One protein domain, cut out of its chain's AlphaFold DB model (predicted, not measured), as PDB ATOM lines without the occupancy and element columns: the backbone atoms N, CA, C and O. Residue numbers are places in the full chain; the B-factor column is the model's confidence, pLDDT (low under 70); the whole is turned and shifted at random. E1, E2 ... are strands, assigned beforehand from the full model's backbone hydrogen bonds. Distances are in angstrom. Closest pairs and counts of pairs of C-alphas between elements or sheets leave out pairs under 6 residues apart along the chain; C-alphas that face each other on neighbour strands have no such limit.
ATOM      1  N   PRO A 150      48.205   4.341  -4.312       90.31
ATOM      2  CA  PRO A 150      48.292   5.356  -3.265       90.31
ATOM      3  C   PRO A 150      47.963   4.784  -1.881       90.31
ATOM      4  O   PRO A 150      47.377   3.713  -1.758       90.31
ATOM      5  N   ALA A 151      48.278   5.544  -0.828       87.44
ATOM      6  CA  ALA A 151      48.126   5.108   0.564       87.44
ATOM      7  C   ALA A 151      46.695   4.677   0.953       87.44
ATOM      8  O   ALA A 151      46.545   3.807   1.809       87.44
ATOM      9  N   ASP A 152      45.665   5.248   0.320       87.12
ATOM     10  CA  ASP A 152      44.257   4.920   0.594       87.12
ATOM     11  C   ASP A 152      43.808   3.588  -0.042       87.12
ATOM     12  O   ASP A 152      42.878   2.947   0.452       87.12
ATOM     13  N   SER A 153      44.495   3.146  -1.101       89.62
ATOM     14  CA  SER A 153      44.245   1.883  -1.808       89.62
ATOM     15  C   SER A 153      45.566   1.186  -2.148       89.62
ATOM     16  O   SER A 153      45.876   1.056  -3.328       89.62
ATOM     17  N   PRO A 154      46.374   0.775  -1.152       90.38
ATOM     18  CA  PRO A 154      47.797   0.478  -1.342       90.38
ATOM     19  C   PRO A 154      48.082  -0.899  -1.954       90.38
ATOM     20  O   PRO A 154      49.246  -1.227  -2.180       90.38
ATOM     21  N   TYR A 155      47.065  -1.733  -2.183       92.38
ATOM     22  CA  TYR A 155      47.260  -3.126  -2.578       92.38
ATOM     23  C   TYR A 155      46.936  -3.351  -4.049       92.38
ATOM     24  O   TYR A 155      45.892  -2.933  -4.532       92.38
ATOM     25  N   ASN A 156      47.814  -4.065  -4.742       90.56
ATOM     26  CA  ASN A 156      47.636  -4.492  -6.120       90.56
ATOM     27  C   ASN A 156      46.910  -5.847  -6.172       90.56
ATOM     28  O   ASN A 156      47.476  -6.882  -5.807       90.56
ATOM     29  N   GLU A 157      45.674  -5.850  -6.661       89.69
ATOM     30  CA  GLU A 157      44.882  -7.040  -6.971       89.69
ATOM     31  C   GLU A 157      44.743  -7.170  -8.498       89.69
ATOM     32  O   GLU A 157      43.854  -6.580  -9.104       89.69
ATOM     33  N   TYR A 158      45.652  -7.926  -9.130       87.44
ATOM     34  CA  TYR A 158      45.703  -8.139 -10.591       87.44
ATOM     35  C   TYR A 158      45.708  -6.858 -11.438       87.44
ATOM     36  O   TYR A 158      44.977  -6.743 -12.415       87.44
ATOM     37  N   GLY A 159      46.548  -5.895 -11.076       85.31
ATOM     38  CA  GLY A 159      46.653  -4.624 -11.786       85.31
ATOM     39  C   GLY A 159      45.649  -3.578 -11.311       85.31
ATOM     40  O   GLY A 159      45.648  -2.485 -11.849       85.31
ATOM     41  N   HIS A 160      44.831  -3.848 -10.290       89.06
ATOM     42  CA  HIS A 160      43.924  -2.859  -9.702       89.06
ATOM     43  C   HIS A 160      44.357  -2.476  -8.288       89.06
ATOM     44  O   HIS A 160      44.671  -3.339  -7.471       89.06
ATOM     45  N   CYS A 161      44.330  -1.183  -7.979       91.88
ATOM     46  CA  CYS A 161      44.613  -0.681  -6.641       91.88
ATOM     47  C   CYS A 161      43.370  -0.763  -5.747       91.88
ATOM     48  O   CYS A 161      42.360  -0.105  -6.005       91.88
ATOM     49  N   VAL A 162      43.454  -1.541  -4.670       90.56
ATOM     50  CA  VAL A 162      42.371  -1.783  -3.709       90.56
ATOM     51  C   VAL A 162      42.799  -1.435  -2.282       90.56
ATOM     52  O   VAL A 162      43.972  -1.529  -1.914       90.56
ATOM     53  N   SER A 163      41.838  -1.038  -1.446       89.88
ATOM     54  CA  SER A 163      42.066  -0.726  -0.024       89.88
ATOM     55  C   SER A 163      42.186  -1.965   0.864       89.88
ATOM     56  O   SER A 163      42.756  -1.901   1.951       89.88
ATOM     57  N   ALA A 164      41.698  -3.112   0.391       89.88
ATOM     58  CA  ALA A 164      41.908  -4.430   0.975       89.88
ATOM     59  C   ALA A 164      41.735  -5.494  -0.114       89.88
ATOM     60  O   ALA A 164      40.887  -5.333  -0.990       89.88
ATOM     61  N   CYS A 165      42.495  -6.587  -0.037       89.94
ATOM     62  CA  CYS A 165      42.318  -7.719  -0.945       89.94
ATOM     63  C   CYS A 165      40.908  -8.315  -0.813       89.94
ATOM     64  O   CYS A 165      40.409  -8.500   0.304       89.94
ATOM     65  N   SER A 166      40.281  -8.681  -1.932       89.31
ATOM     66  CA  SER A 166      38.984  -9.366  -1.901       89.31
ATOM     67  C   SER A 166      39.058 -10.695  -1.133       89.31
ATOM     68  O   SER A 166      40.099 -11.340  -1.055       89.31
ATOM     69  N   THR A 167      37.917 -11.168  -0.618       84.62
ATOM     70  CA  THR A 167      37.783 -12.355   0.267       84.62
ATOM     71  C   THR A 167      38.364 -13.685  -0.252       84.62
ATOM     72  O   THR A 167      38.370 -14.670   0.484       84.62
ATOM     73  N   ARG A 168      38.833 -13.749  -1.502       83.00
ATOM     74  CA  ARG A 168      39.451 -14.934  -2.123       83.00
ATOM     75  C   ARG A 168      40.959 -14.795  -2.357       83.00
ATOM     76  O   ARG A 168      41.540 -15.672  -2.993       83.00
ATOM     77  N   TYR A 169      41.565 -13.714  -1.875       88.50
ATOM     78  CA  TYR A 169      42.976 -13.411  -2.056       88.50
ATOM     79  C   TYR A 169      43.683 -13.237  -0.719       88.50
ATOM     80  O   TYR A 169      43.094 -12.814   0.275       88.50
ATOM     81  N   PHE A 170      44.968 -13.565  -0.724       90.06
ATOM     82  CA  PHE A 170      45.865 -13.452   0.408       90.06
ATOM     83  C   PHE A 170      46.856 -12.326   0.149       90.06
ATOM     84  O   PHE A 170      47.507 -12.286  -0.896       90.06
ATOM     85  N   LEU A 171      46.974 -11.411   1.102       90.19
ATOM     86  CA  LEU A 171      47.920 -10.309   1.020       90.19
ATOM     87  C   LEU A 171      49.344 -10.804   1.303       90.19
ATOM     88  O   LEU A 171      49.599 -11.395   2.354       90.19
ATOM     89  N   HIS A 172      50.278 -10.509   0.404       90.81
ATOM     90  CA  HIS A 172      51.712 -10.673   0.633       90.81
ATOM     91  C   HIS A 172      52.447  -9.422   0.142       90.81
ATOM     92  O   HIS A 172      52.411  -9.093  -1.045       90.81
ATOM     93  N   GLY A 173      53.075  -8.680   1.057       87.75
ATOM     94  CA  GLY A 173      53.629  -7.361   0.745       87.75
ATOM     95  C   GLY A 173      52.532  -6.367   0.352       87.75
ATOM     96  O   GLY A 173      51.663  -6.061   1.164       87.75
ATOM     97  N   GLN A 174      52.573  -5.873  -0.888       89.62
ATOM     98  CA  GLN A 174      51.561  -4.971  -1.465       89.62
ATOM     99  C   GLN A 174      50.722  -5.649  -2.560       89.62
ATOM    100  O   GLN A 174      50.058  -4.972  -3.337       89.62
ATOM    101  N   THR A 175      50.752  -6.980  -2.664       90.06
ATOM    102  CA  THR A 175      50.080  -7.710  -3.745       90.06
ATOM    103  C   THR A 175      49.124  -8.754  -3.183       90.06
ATOM    104  O   THR A 175      49.435  -9.463  -2.223       90.06
ATOM    105  N   CYS A 176      47.946  -8.849  -3.789       91.81
ATOM    106  CA  CYS A 176      46.922  -9.827  -3.461       91.81
ATOM    107  C   CYS A 176      47.105 -11.073  -4.340       91.81
ATOM    108  O   CYS A 176      46.960 -11.015  -5.559       91.81
ATOM    109  N   PHE A 177      47.412 -12.218  -3.728       89.44
ATOM    110  CA  PHE A 177      47.637 -13.487  -4.422       89.44
ATOM    111  C   PHE A 177      46.476 -14.456  -4.226       89.44
ATOM    112  O   PHE A 177      45.936 -14.581  -3.131       89.44
ATOM    113  N   ARG A 178      46.102 -15.207  -5.269       84.94
ATOM    114  CA  ARG A 178      45.046 -16.239  -5.154       84.94
ATOM    115  C   ARG A 178      45.494 -17.437  -4.324       84.94
ATOM    116  O   ARG A 178      44.703 -18.052  -3.617       84.94
ATOM    117  N   THR A 179      46.783 -17.739  -4.417       87.56
ATOM    118  CA  THR A 179      47.478 -18.771  -3.657       87.56
ATOM    119  C   THR A 179      48.794 -18.172  -3.202       87.56
ATOM    120  O   THR A 179      49.471 -17.526  -4.000       87.56
ATOM    121  N   CYS A 180      49.153 -18.379  -1.940       88.94
ATOM    122  CA  CYS A 180      50.398 -17.850  -1.407       88.94
ATOM    123  C   CYS A 180      51.628 -18.318  -2.212       88.94
ATOM    124  O   CYS A 180      51.646 -19.470  -2.660       88.94
ATOM    125  N   PRO A 181      52.635 -17.444  -2.412       88.31
ATOM    126  CA  PRO A 181      53.871 -17.784  -3.114       88.31
ATOM    127  C   PRO A 181      54.593 -19.003  -2.520       88.31
ATOM    128  O   PRO A 181      54.392 -19.363  -1.356       88.31
ATOM    129  N   GLN A 182      55.477 -19.631  -3.301       84.75
ATOM    130  CA  GLN A 182      56.293 -20.740  -2.796       84.75
ATOM    131  C   GLN A 182      57.100 -20.315  -1.559       84.75
ATOM    132  O   GLN A 182      57.570 -19.185  -1.480       84.75
ATOM    133  N   HIS A 183      57.254 -21.238  -0.606       83.19
ATOM    134  CA  HIS A 183      57.923 -21.021   0.686       83.19
ATOM    135  C   HIS A 183      57.234 -20.041   1.650       83.19
ATOM    136  O   HIS A 183      57.826 -19.692   2.666       83.19
ATOM    137  N   THR A 184      55.982 -19.659   1.390       91.00
ATOM    138  CA  THR A 184      55.165 -18.885   2.336       91.00
ATOM    139  C   THR A 184      53.995 -19.715   2.867       91.00
ATOM    140  O   THR A 184      53.606 -20.738   2.291       91.00
ATOM    141  N   HIS A 185      53.435 -19.287   3.994       91.25
ATOM    142  CA  HIS A 185      52.343 -19.949   4.690       91.25
ATOM    143  C   HIS A 185      51.092 -19.068   4.706       91.25
ATOM    144  O   HIS A 185      51.160 -17.875   4.988       91.25
ATOM    145  N   GLN A 186      49.932 -19.662   4.450       91.19
ATOM    146  CA  GLN A 186      48.642 -19.009   4.641       91.19
ATOM    147  C   GLN A 186      48.370 -18.836   6.135       91.19
ATOM    148  O   GLN A 186      48.405 -19.806   6.895       91.19
ATOM    149  N   TYR A 187      48.046 -17.619   6.551       91.75
ATOM    150  CA  TYR A 187      47.537 -17.331   7.883       91.75
ATOM    151  C   TYR A 187      46.463 -16.251   7.783       91.75
ATOM    152  O   TYR A 187      46.735 -15.126   7.370       91.75
ATOM    153  N   LEU A 188      45.223 -16.592   8.146       88.06
ATOM    154  CA  LEU A 188      44.061 -15.721   7.933       88.06
ATOM    155  C   LEU A 188      43.975 -15.281   6.456       88.06
ATOM    156  O   LEU A 188      43.896 -16.134   5.576       88.06
ATOM    157  N   SER A 189      44.001 -13.976   6.184       87.12
ATOM    158  CA  SER A 189      43.944 -13.399   4.834       87.12
ATOM    159  C   SER A 189      45.311 -12.915   4.337       87.12
ATOM    160  O   SER A 189      45.375 -12.068   3.446       87.12
ATOM    161  N   THR A 190      46.413 -13.398   4.919       91.25
ATOM    162  CA  THR A 190      47.777 -13.001   4.546       91.25
ATOM    163  C   THR A 190      48.672 -14.212   4.281       91.25
ATOM    164  O   THR A 190      48.414 -15.324   4.751       91.25
ATOM    165  N   CYS A 191      49.730 -13.997   3.502       92.56
ATOM    166  CA  CYS A 191      50.827 -14.944   3.347       92.56
ATOM    167  C   CYS A 191      52.003 -14.479   4.200       92.56
ATOM    168  O   CYS A 191      52.505 -13.367   4.014       92.56
ATOM    169  N   VAL A 192      52.449 -15.337   5.107       92.81
ATOM    170  CA  VAL A 192      53.559 -15.071   6.024       92.81
ATOM    171  C   VAL A 192      54.730 -15.996   5.718       92.81
ATOM    172  O   VAL A 192      54.531 -17.169   5.411       92.81
ATOM    173  N   ASP A 193      55.955 -15.493   5.827       90.31
ATOM    174  CA  ASP A 193      57.158 -16.311   5.601       90.31
ATOM    175  C   ASP A 193      57.375 -17.324   6.734       90.31
ATOM    176  O   ASP A 193      57.897 -18.416   6.529       90.31
ATOM    177  N   VAL A 194      56.937 -16.971   7.945       92.12
ATOM    178  CA  VAL A 194      57.018 -17.810   9.142       92.12
ATOM    179  C   VAL A 194      55.686 -17.749   9.874       92.12
ATOM    180  O   VAL A 194      55.095 -16.679  10.025       92.12
ATOM    181  N   CYS A 195      55.217 -18.901  10.344       92.81
ATOM    182  CA  CYS A 195      53.977 -18.969  11.098       92.81
ATOM    183  C   CYS A 195      54.058 -18.193  12.425       92.81
ATOM    184  O   CYS A 195      55.056 -18.309  13.144       92.81
ATOM    185  N   PRO A 196      53.021 -17.409  12.766       93.06
ATOM    186  CA  PRO A 196      53.058 -16.524  13.919       93.06
ATOM    187  C   PRO A 196      52.859 -17.295  15.236       93.06
ATOM    188  O   PRO A 196      52.387 -18.436  15.218       93.06
ATOM    189  N   PRO A 197      53.190 -16.698  16.397       90.88
ATOM    190  CA  PRO A 197      53.106 -17.366  17.699       90.88
ATOM    191  C   PRO A 197      51.709 -17.889  18.055       90.88
ATOM    192  O   PRO A 197      51.599 -18.875  18.783       90.88
ATOM    193  N   GLU A 198      50.646 -17.260  17.544       91.06
ATOM    194  CA  GLU A 198      49.259 -17.688  17.756       91.06
ATOM    195  C   GLU A 198      48.911 -18.968  16.979       91.06
ATOM    196  O   GLU A 198      48.027 -19.719  17.390       91.06
ATOM    197  N   ALA A 199      49.615 -19.239  15.875       91.38
ATOM    198  CA  ALA A 199      49.450 -20.425  15.039       91.38
ATOM    199  C   ALA A 199      50.812 -21.004  14.622       91.38
ATOM    200  O   ALA A 199      51.142 -20.997  13.439       91.38
ATOM    201  N   PRO A 200      51.619 -21.512  15.571       92.44
ATOM    202  CA  PRO A 200      53.052 -21.741  15.371       92.44
ATOM    203  C   PRO A 200      53.377 -22.993  14.546       92.44
ATOM    204  O   PRO A 200      54.554 -23.304  14.346       92.44
ATOM    205  N   LYS A 201      52.368 -23.766  14.125       92.12
ATOM    206  CA  LYS A 201      52.558 -25.019  13.393       92.12
ATOM    207  C   LYS A 201      52.250 -24.835  11.910       92.12
ATOM    208  O   LYS A 201      51.224 -24.258  11.574       92.12
ATOM    209  N   SER A 202      53.087 -25.368  11.025       92.38
ATOM    210  CA  SER A 202      52.857 -25.365   9.579       92.38
ATOM    211  C   SER A 202      52.329 -26.717   9.099       92.38
ATOM    212  O   SER A 202      52.924 -27.762   9.347       92.38
ATOM    213  N   LEU A 203      51.204 -26.705   8.392       89.81
ATOM    214  CA  LEU A 203      50.572 -27.871   7.788       89.81
ATOM    215  C   LEU A 203      50.678 -27.772   6.265       89.81
ATOM    216  O   LEU A 203      50.080 -26.886   5.657       89.81
ATOM    217  N   GLY A 204      51.426 -28.688   5.655       84.00
ATOM    218  CA  GLY A 204      51.494 -28.819   4.200       84.00
ATOM    219  C   GLY A 204      50.376 -29.722   3.689       84.00
ATOM    220  O   GLY A 204      50.339 -30.903   4.031       84.00
ATOM    221  N   VAL A 205      49.478 -29.189   2.863       78.12
ATOM    222  CA  VAL A 205      48.450 -29.977   2.172       78.12
ATOM    223  C   VAL A 205      48.542 -29.651   0.684       78.12
ATOM    224  O   VAL A 205      48.254 -28.527   0.270       78.12
ATOM    225  N   TRP A 206      48.943 -30.631  -0.131       74.88
ATOM    226  CA  TRP A 206      49.215 -30.440  -1.564       74.88
ATOM    227  C   TRP A 206      50.342 -29.417  -1.812       74.88
ATOM    228  O   TRP A 206      51.452 -29.605  -1.324       74.88
ATOM    229  N   ASN A 207      50.050 -28.336  -2.548       75.38
ATOM    230  CA  ASN A 207      50.967 -27.233  -2.859       75.38
ATOM    231  C   ASN A 207      50.756 -26.008  -1.948       75.38
ATOM    232  O   ASN A 207      51.226 -24.918  -2.265       75.38
ATOM    233  N   ILE A 208      50.003 -26.156  -0.854       81.94
ATOM    234  CA  ILE A 208      49.665 -25.063   0.059       81.94
ATOM    235  C   ILE A 208      50.222 -25.391   1.441       81.94
ATOM    236  O   ILE A 208      50.079 -26.512   1.929       81.94
ATOM    237  N   SER A 209      50.826 -24.396   2.087       87.75
ATOM    238  CA  SER A 209      51.220 -24.481   3.491       87.75
ATOM    239  C   SER A 209      50.336 -23.559   4.326       87.75
ATOM    240  O   SER A 209      50.184 -22.393   3.982       87.75
ATOM    241  N   LEU A 210      49.755 -24.067   5.410       92.00
ATOM    242  CA  LEU A 210      48.835 -23.342   6.292       92.00
ATOM    243  C   LEU A 210      49.418 -23.240   7.704       92.00
ATOM    244  O   LEU A 210      49.950 -24.225   8.213       92.00
ATOM    245  N   CYS A 211      49.275 -22.091   8.357       93.56
ATOM    246  CA  CYS A 211      49.580 -21.946   9.776       93.56
ATOM    247  C   CYS A 211      48.381 -22.359  10.631       93.56
ATOM    248  O   CYS A 211      47.275 -21.841  10.471       93.56
ATOM    249  N   VAL A 212      48.604 -23.286  11.557       92.12
ATOM    250  CA  VAL A 212      47.589 -23.840  12.455       92.12
ATOM    251  C   VAL A 212      48.042 -23.738  13.911       92.12
ATOM    252  O   VAL A 212      49.231 -23.771  14.230       92.12
ATOM    253  N   THR A 213      47.076 -23.603  14.820       91.56
ATOM    254  CA  THR A 213      47.331 -23.515  16.269       91.56
ATOM    255  C   THR A 213      47.826 -24.836  16.853       91.56
ATOM    256  O   THR A 213      48.645 -24.857  17.768       91.56
ATOM    257  N   SER A 214      47.359 -25.950  16.293       90.25
ATOM    258  CA  SER A 214      47.760 -27.308  16.643       90.25
ATOM    259  C   SER A 214      47.708 -28.191  15.401       90.25
ATOM    260  O   SER A 214      46.937 -27.926  14.475       90.25
ATOM    261  N   CYS A 215      48.558 -29.217  15.355       88.75
ATOM    262  CA  CYS A 215      48.538 -30.162  14.248       88.75
ATOM    263  C   CYS A 215      47.267 -31.024  14.312       88.75
ATOM    264  O   CYS A 215      46.930 -31.504  15.396       88.75
TER     265      CYS A 215
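What this domain is: This is residues 150 to 215 of the 866 residues of the protein "Proprotein convertase subtilisin/kexin type 5" of Mizuhopecten yessoensis (UniProt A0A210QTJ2). Four small two-stranded hairpins stand in a row in chain order, E1 with E2, E3 with E4, E5 with E6 and E7 with E8, making an elongated body with the largest hairpin, E7 and E8, at one end. Each hairpin packs on the next through one strand of each: E1 on E4, E3 on E6 and E5 on E8. The printed part has 66 residues, with no named helix and eight strands in the order E1 to E8, in four separate antiparallel sheets; it is all strand, though under half of the residues are in named elements. It is only just compact, close to loose, with a radius of gyration of the C-alphas of 12.5 A, and spans 39 by 23 by 18 A.

How they stand to each other: E7, residues 201 to 205, and E8, residues 208 to 212, form an antiparallel hairpin at 148 degrees, with N 203 and O 210 2.8 A apart, within hydrogen-bond range. E5, residues 185 to 187, has its closest C-alpha to E8 at Gln 186, 4.6 A from that of Leu 210. E5 and E6, residues 190 to 192, form a hairpin at 135 degrees, with N 185 and O 192 at 2.8 A. The closest C-alphas of E6 and E3, residues 170 to 172, are those of Thr 190 and Leu 171, 4.4 A apart. E3 and E4, residues 175 to 177, form a hairpin at 138 degrees, with N 170 and O 177 at 2.8 A. The closest C-alphas of E4 and E1, residues 155 to 157, are those of Thr 175 and Asn 156, 4.7 A apart. E1 and E2, residues 160 to 162, form a hairpin at 132 degrees, with N 157 and O 160 at 2.8 A. E1 and E8 are apart.

Where its parts are: E7 measures 12.9 A from first to last C-alpha and E8 12.6 A; E3 measures 6.5 A, and E1, E2, E4, E5 and E6 6.3 A each. E1 begins at C-alpha 155 (47.260, -3.126, -2.578), and E8 ends at C-alpha 212 (47.589, -23.840, 12.455).

The domain as a whole: The two C-alphas farthest apart, those of Pro 150 and Cys 215, are 39.6 A apart. The printed part has no cut and no long link. Its mean pLDDT is 88.9, and no printed residue is under 70.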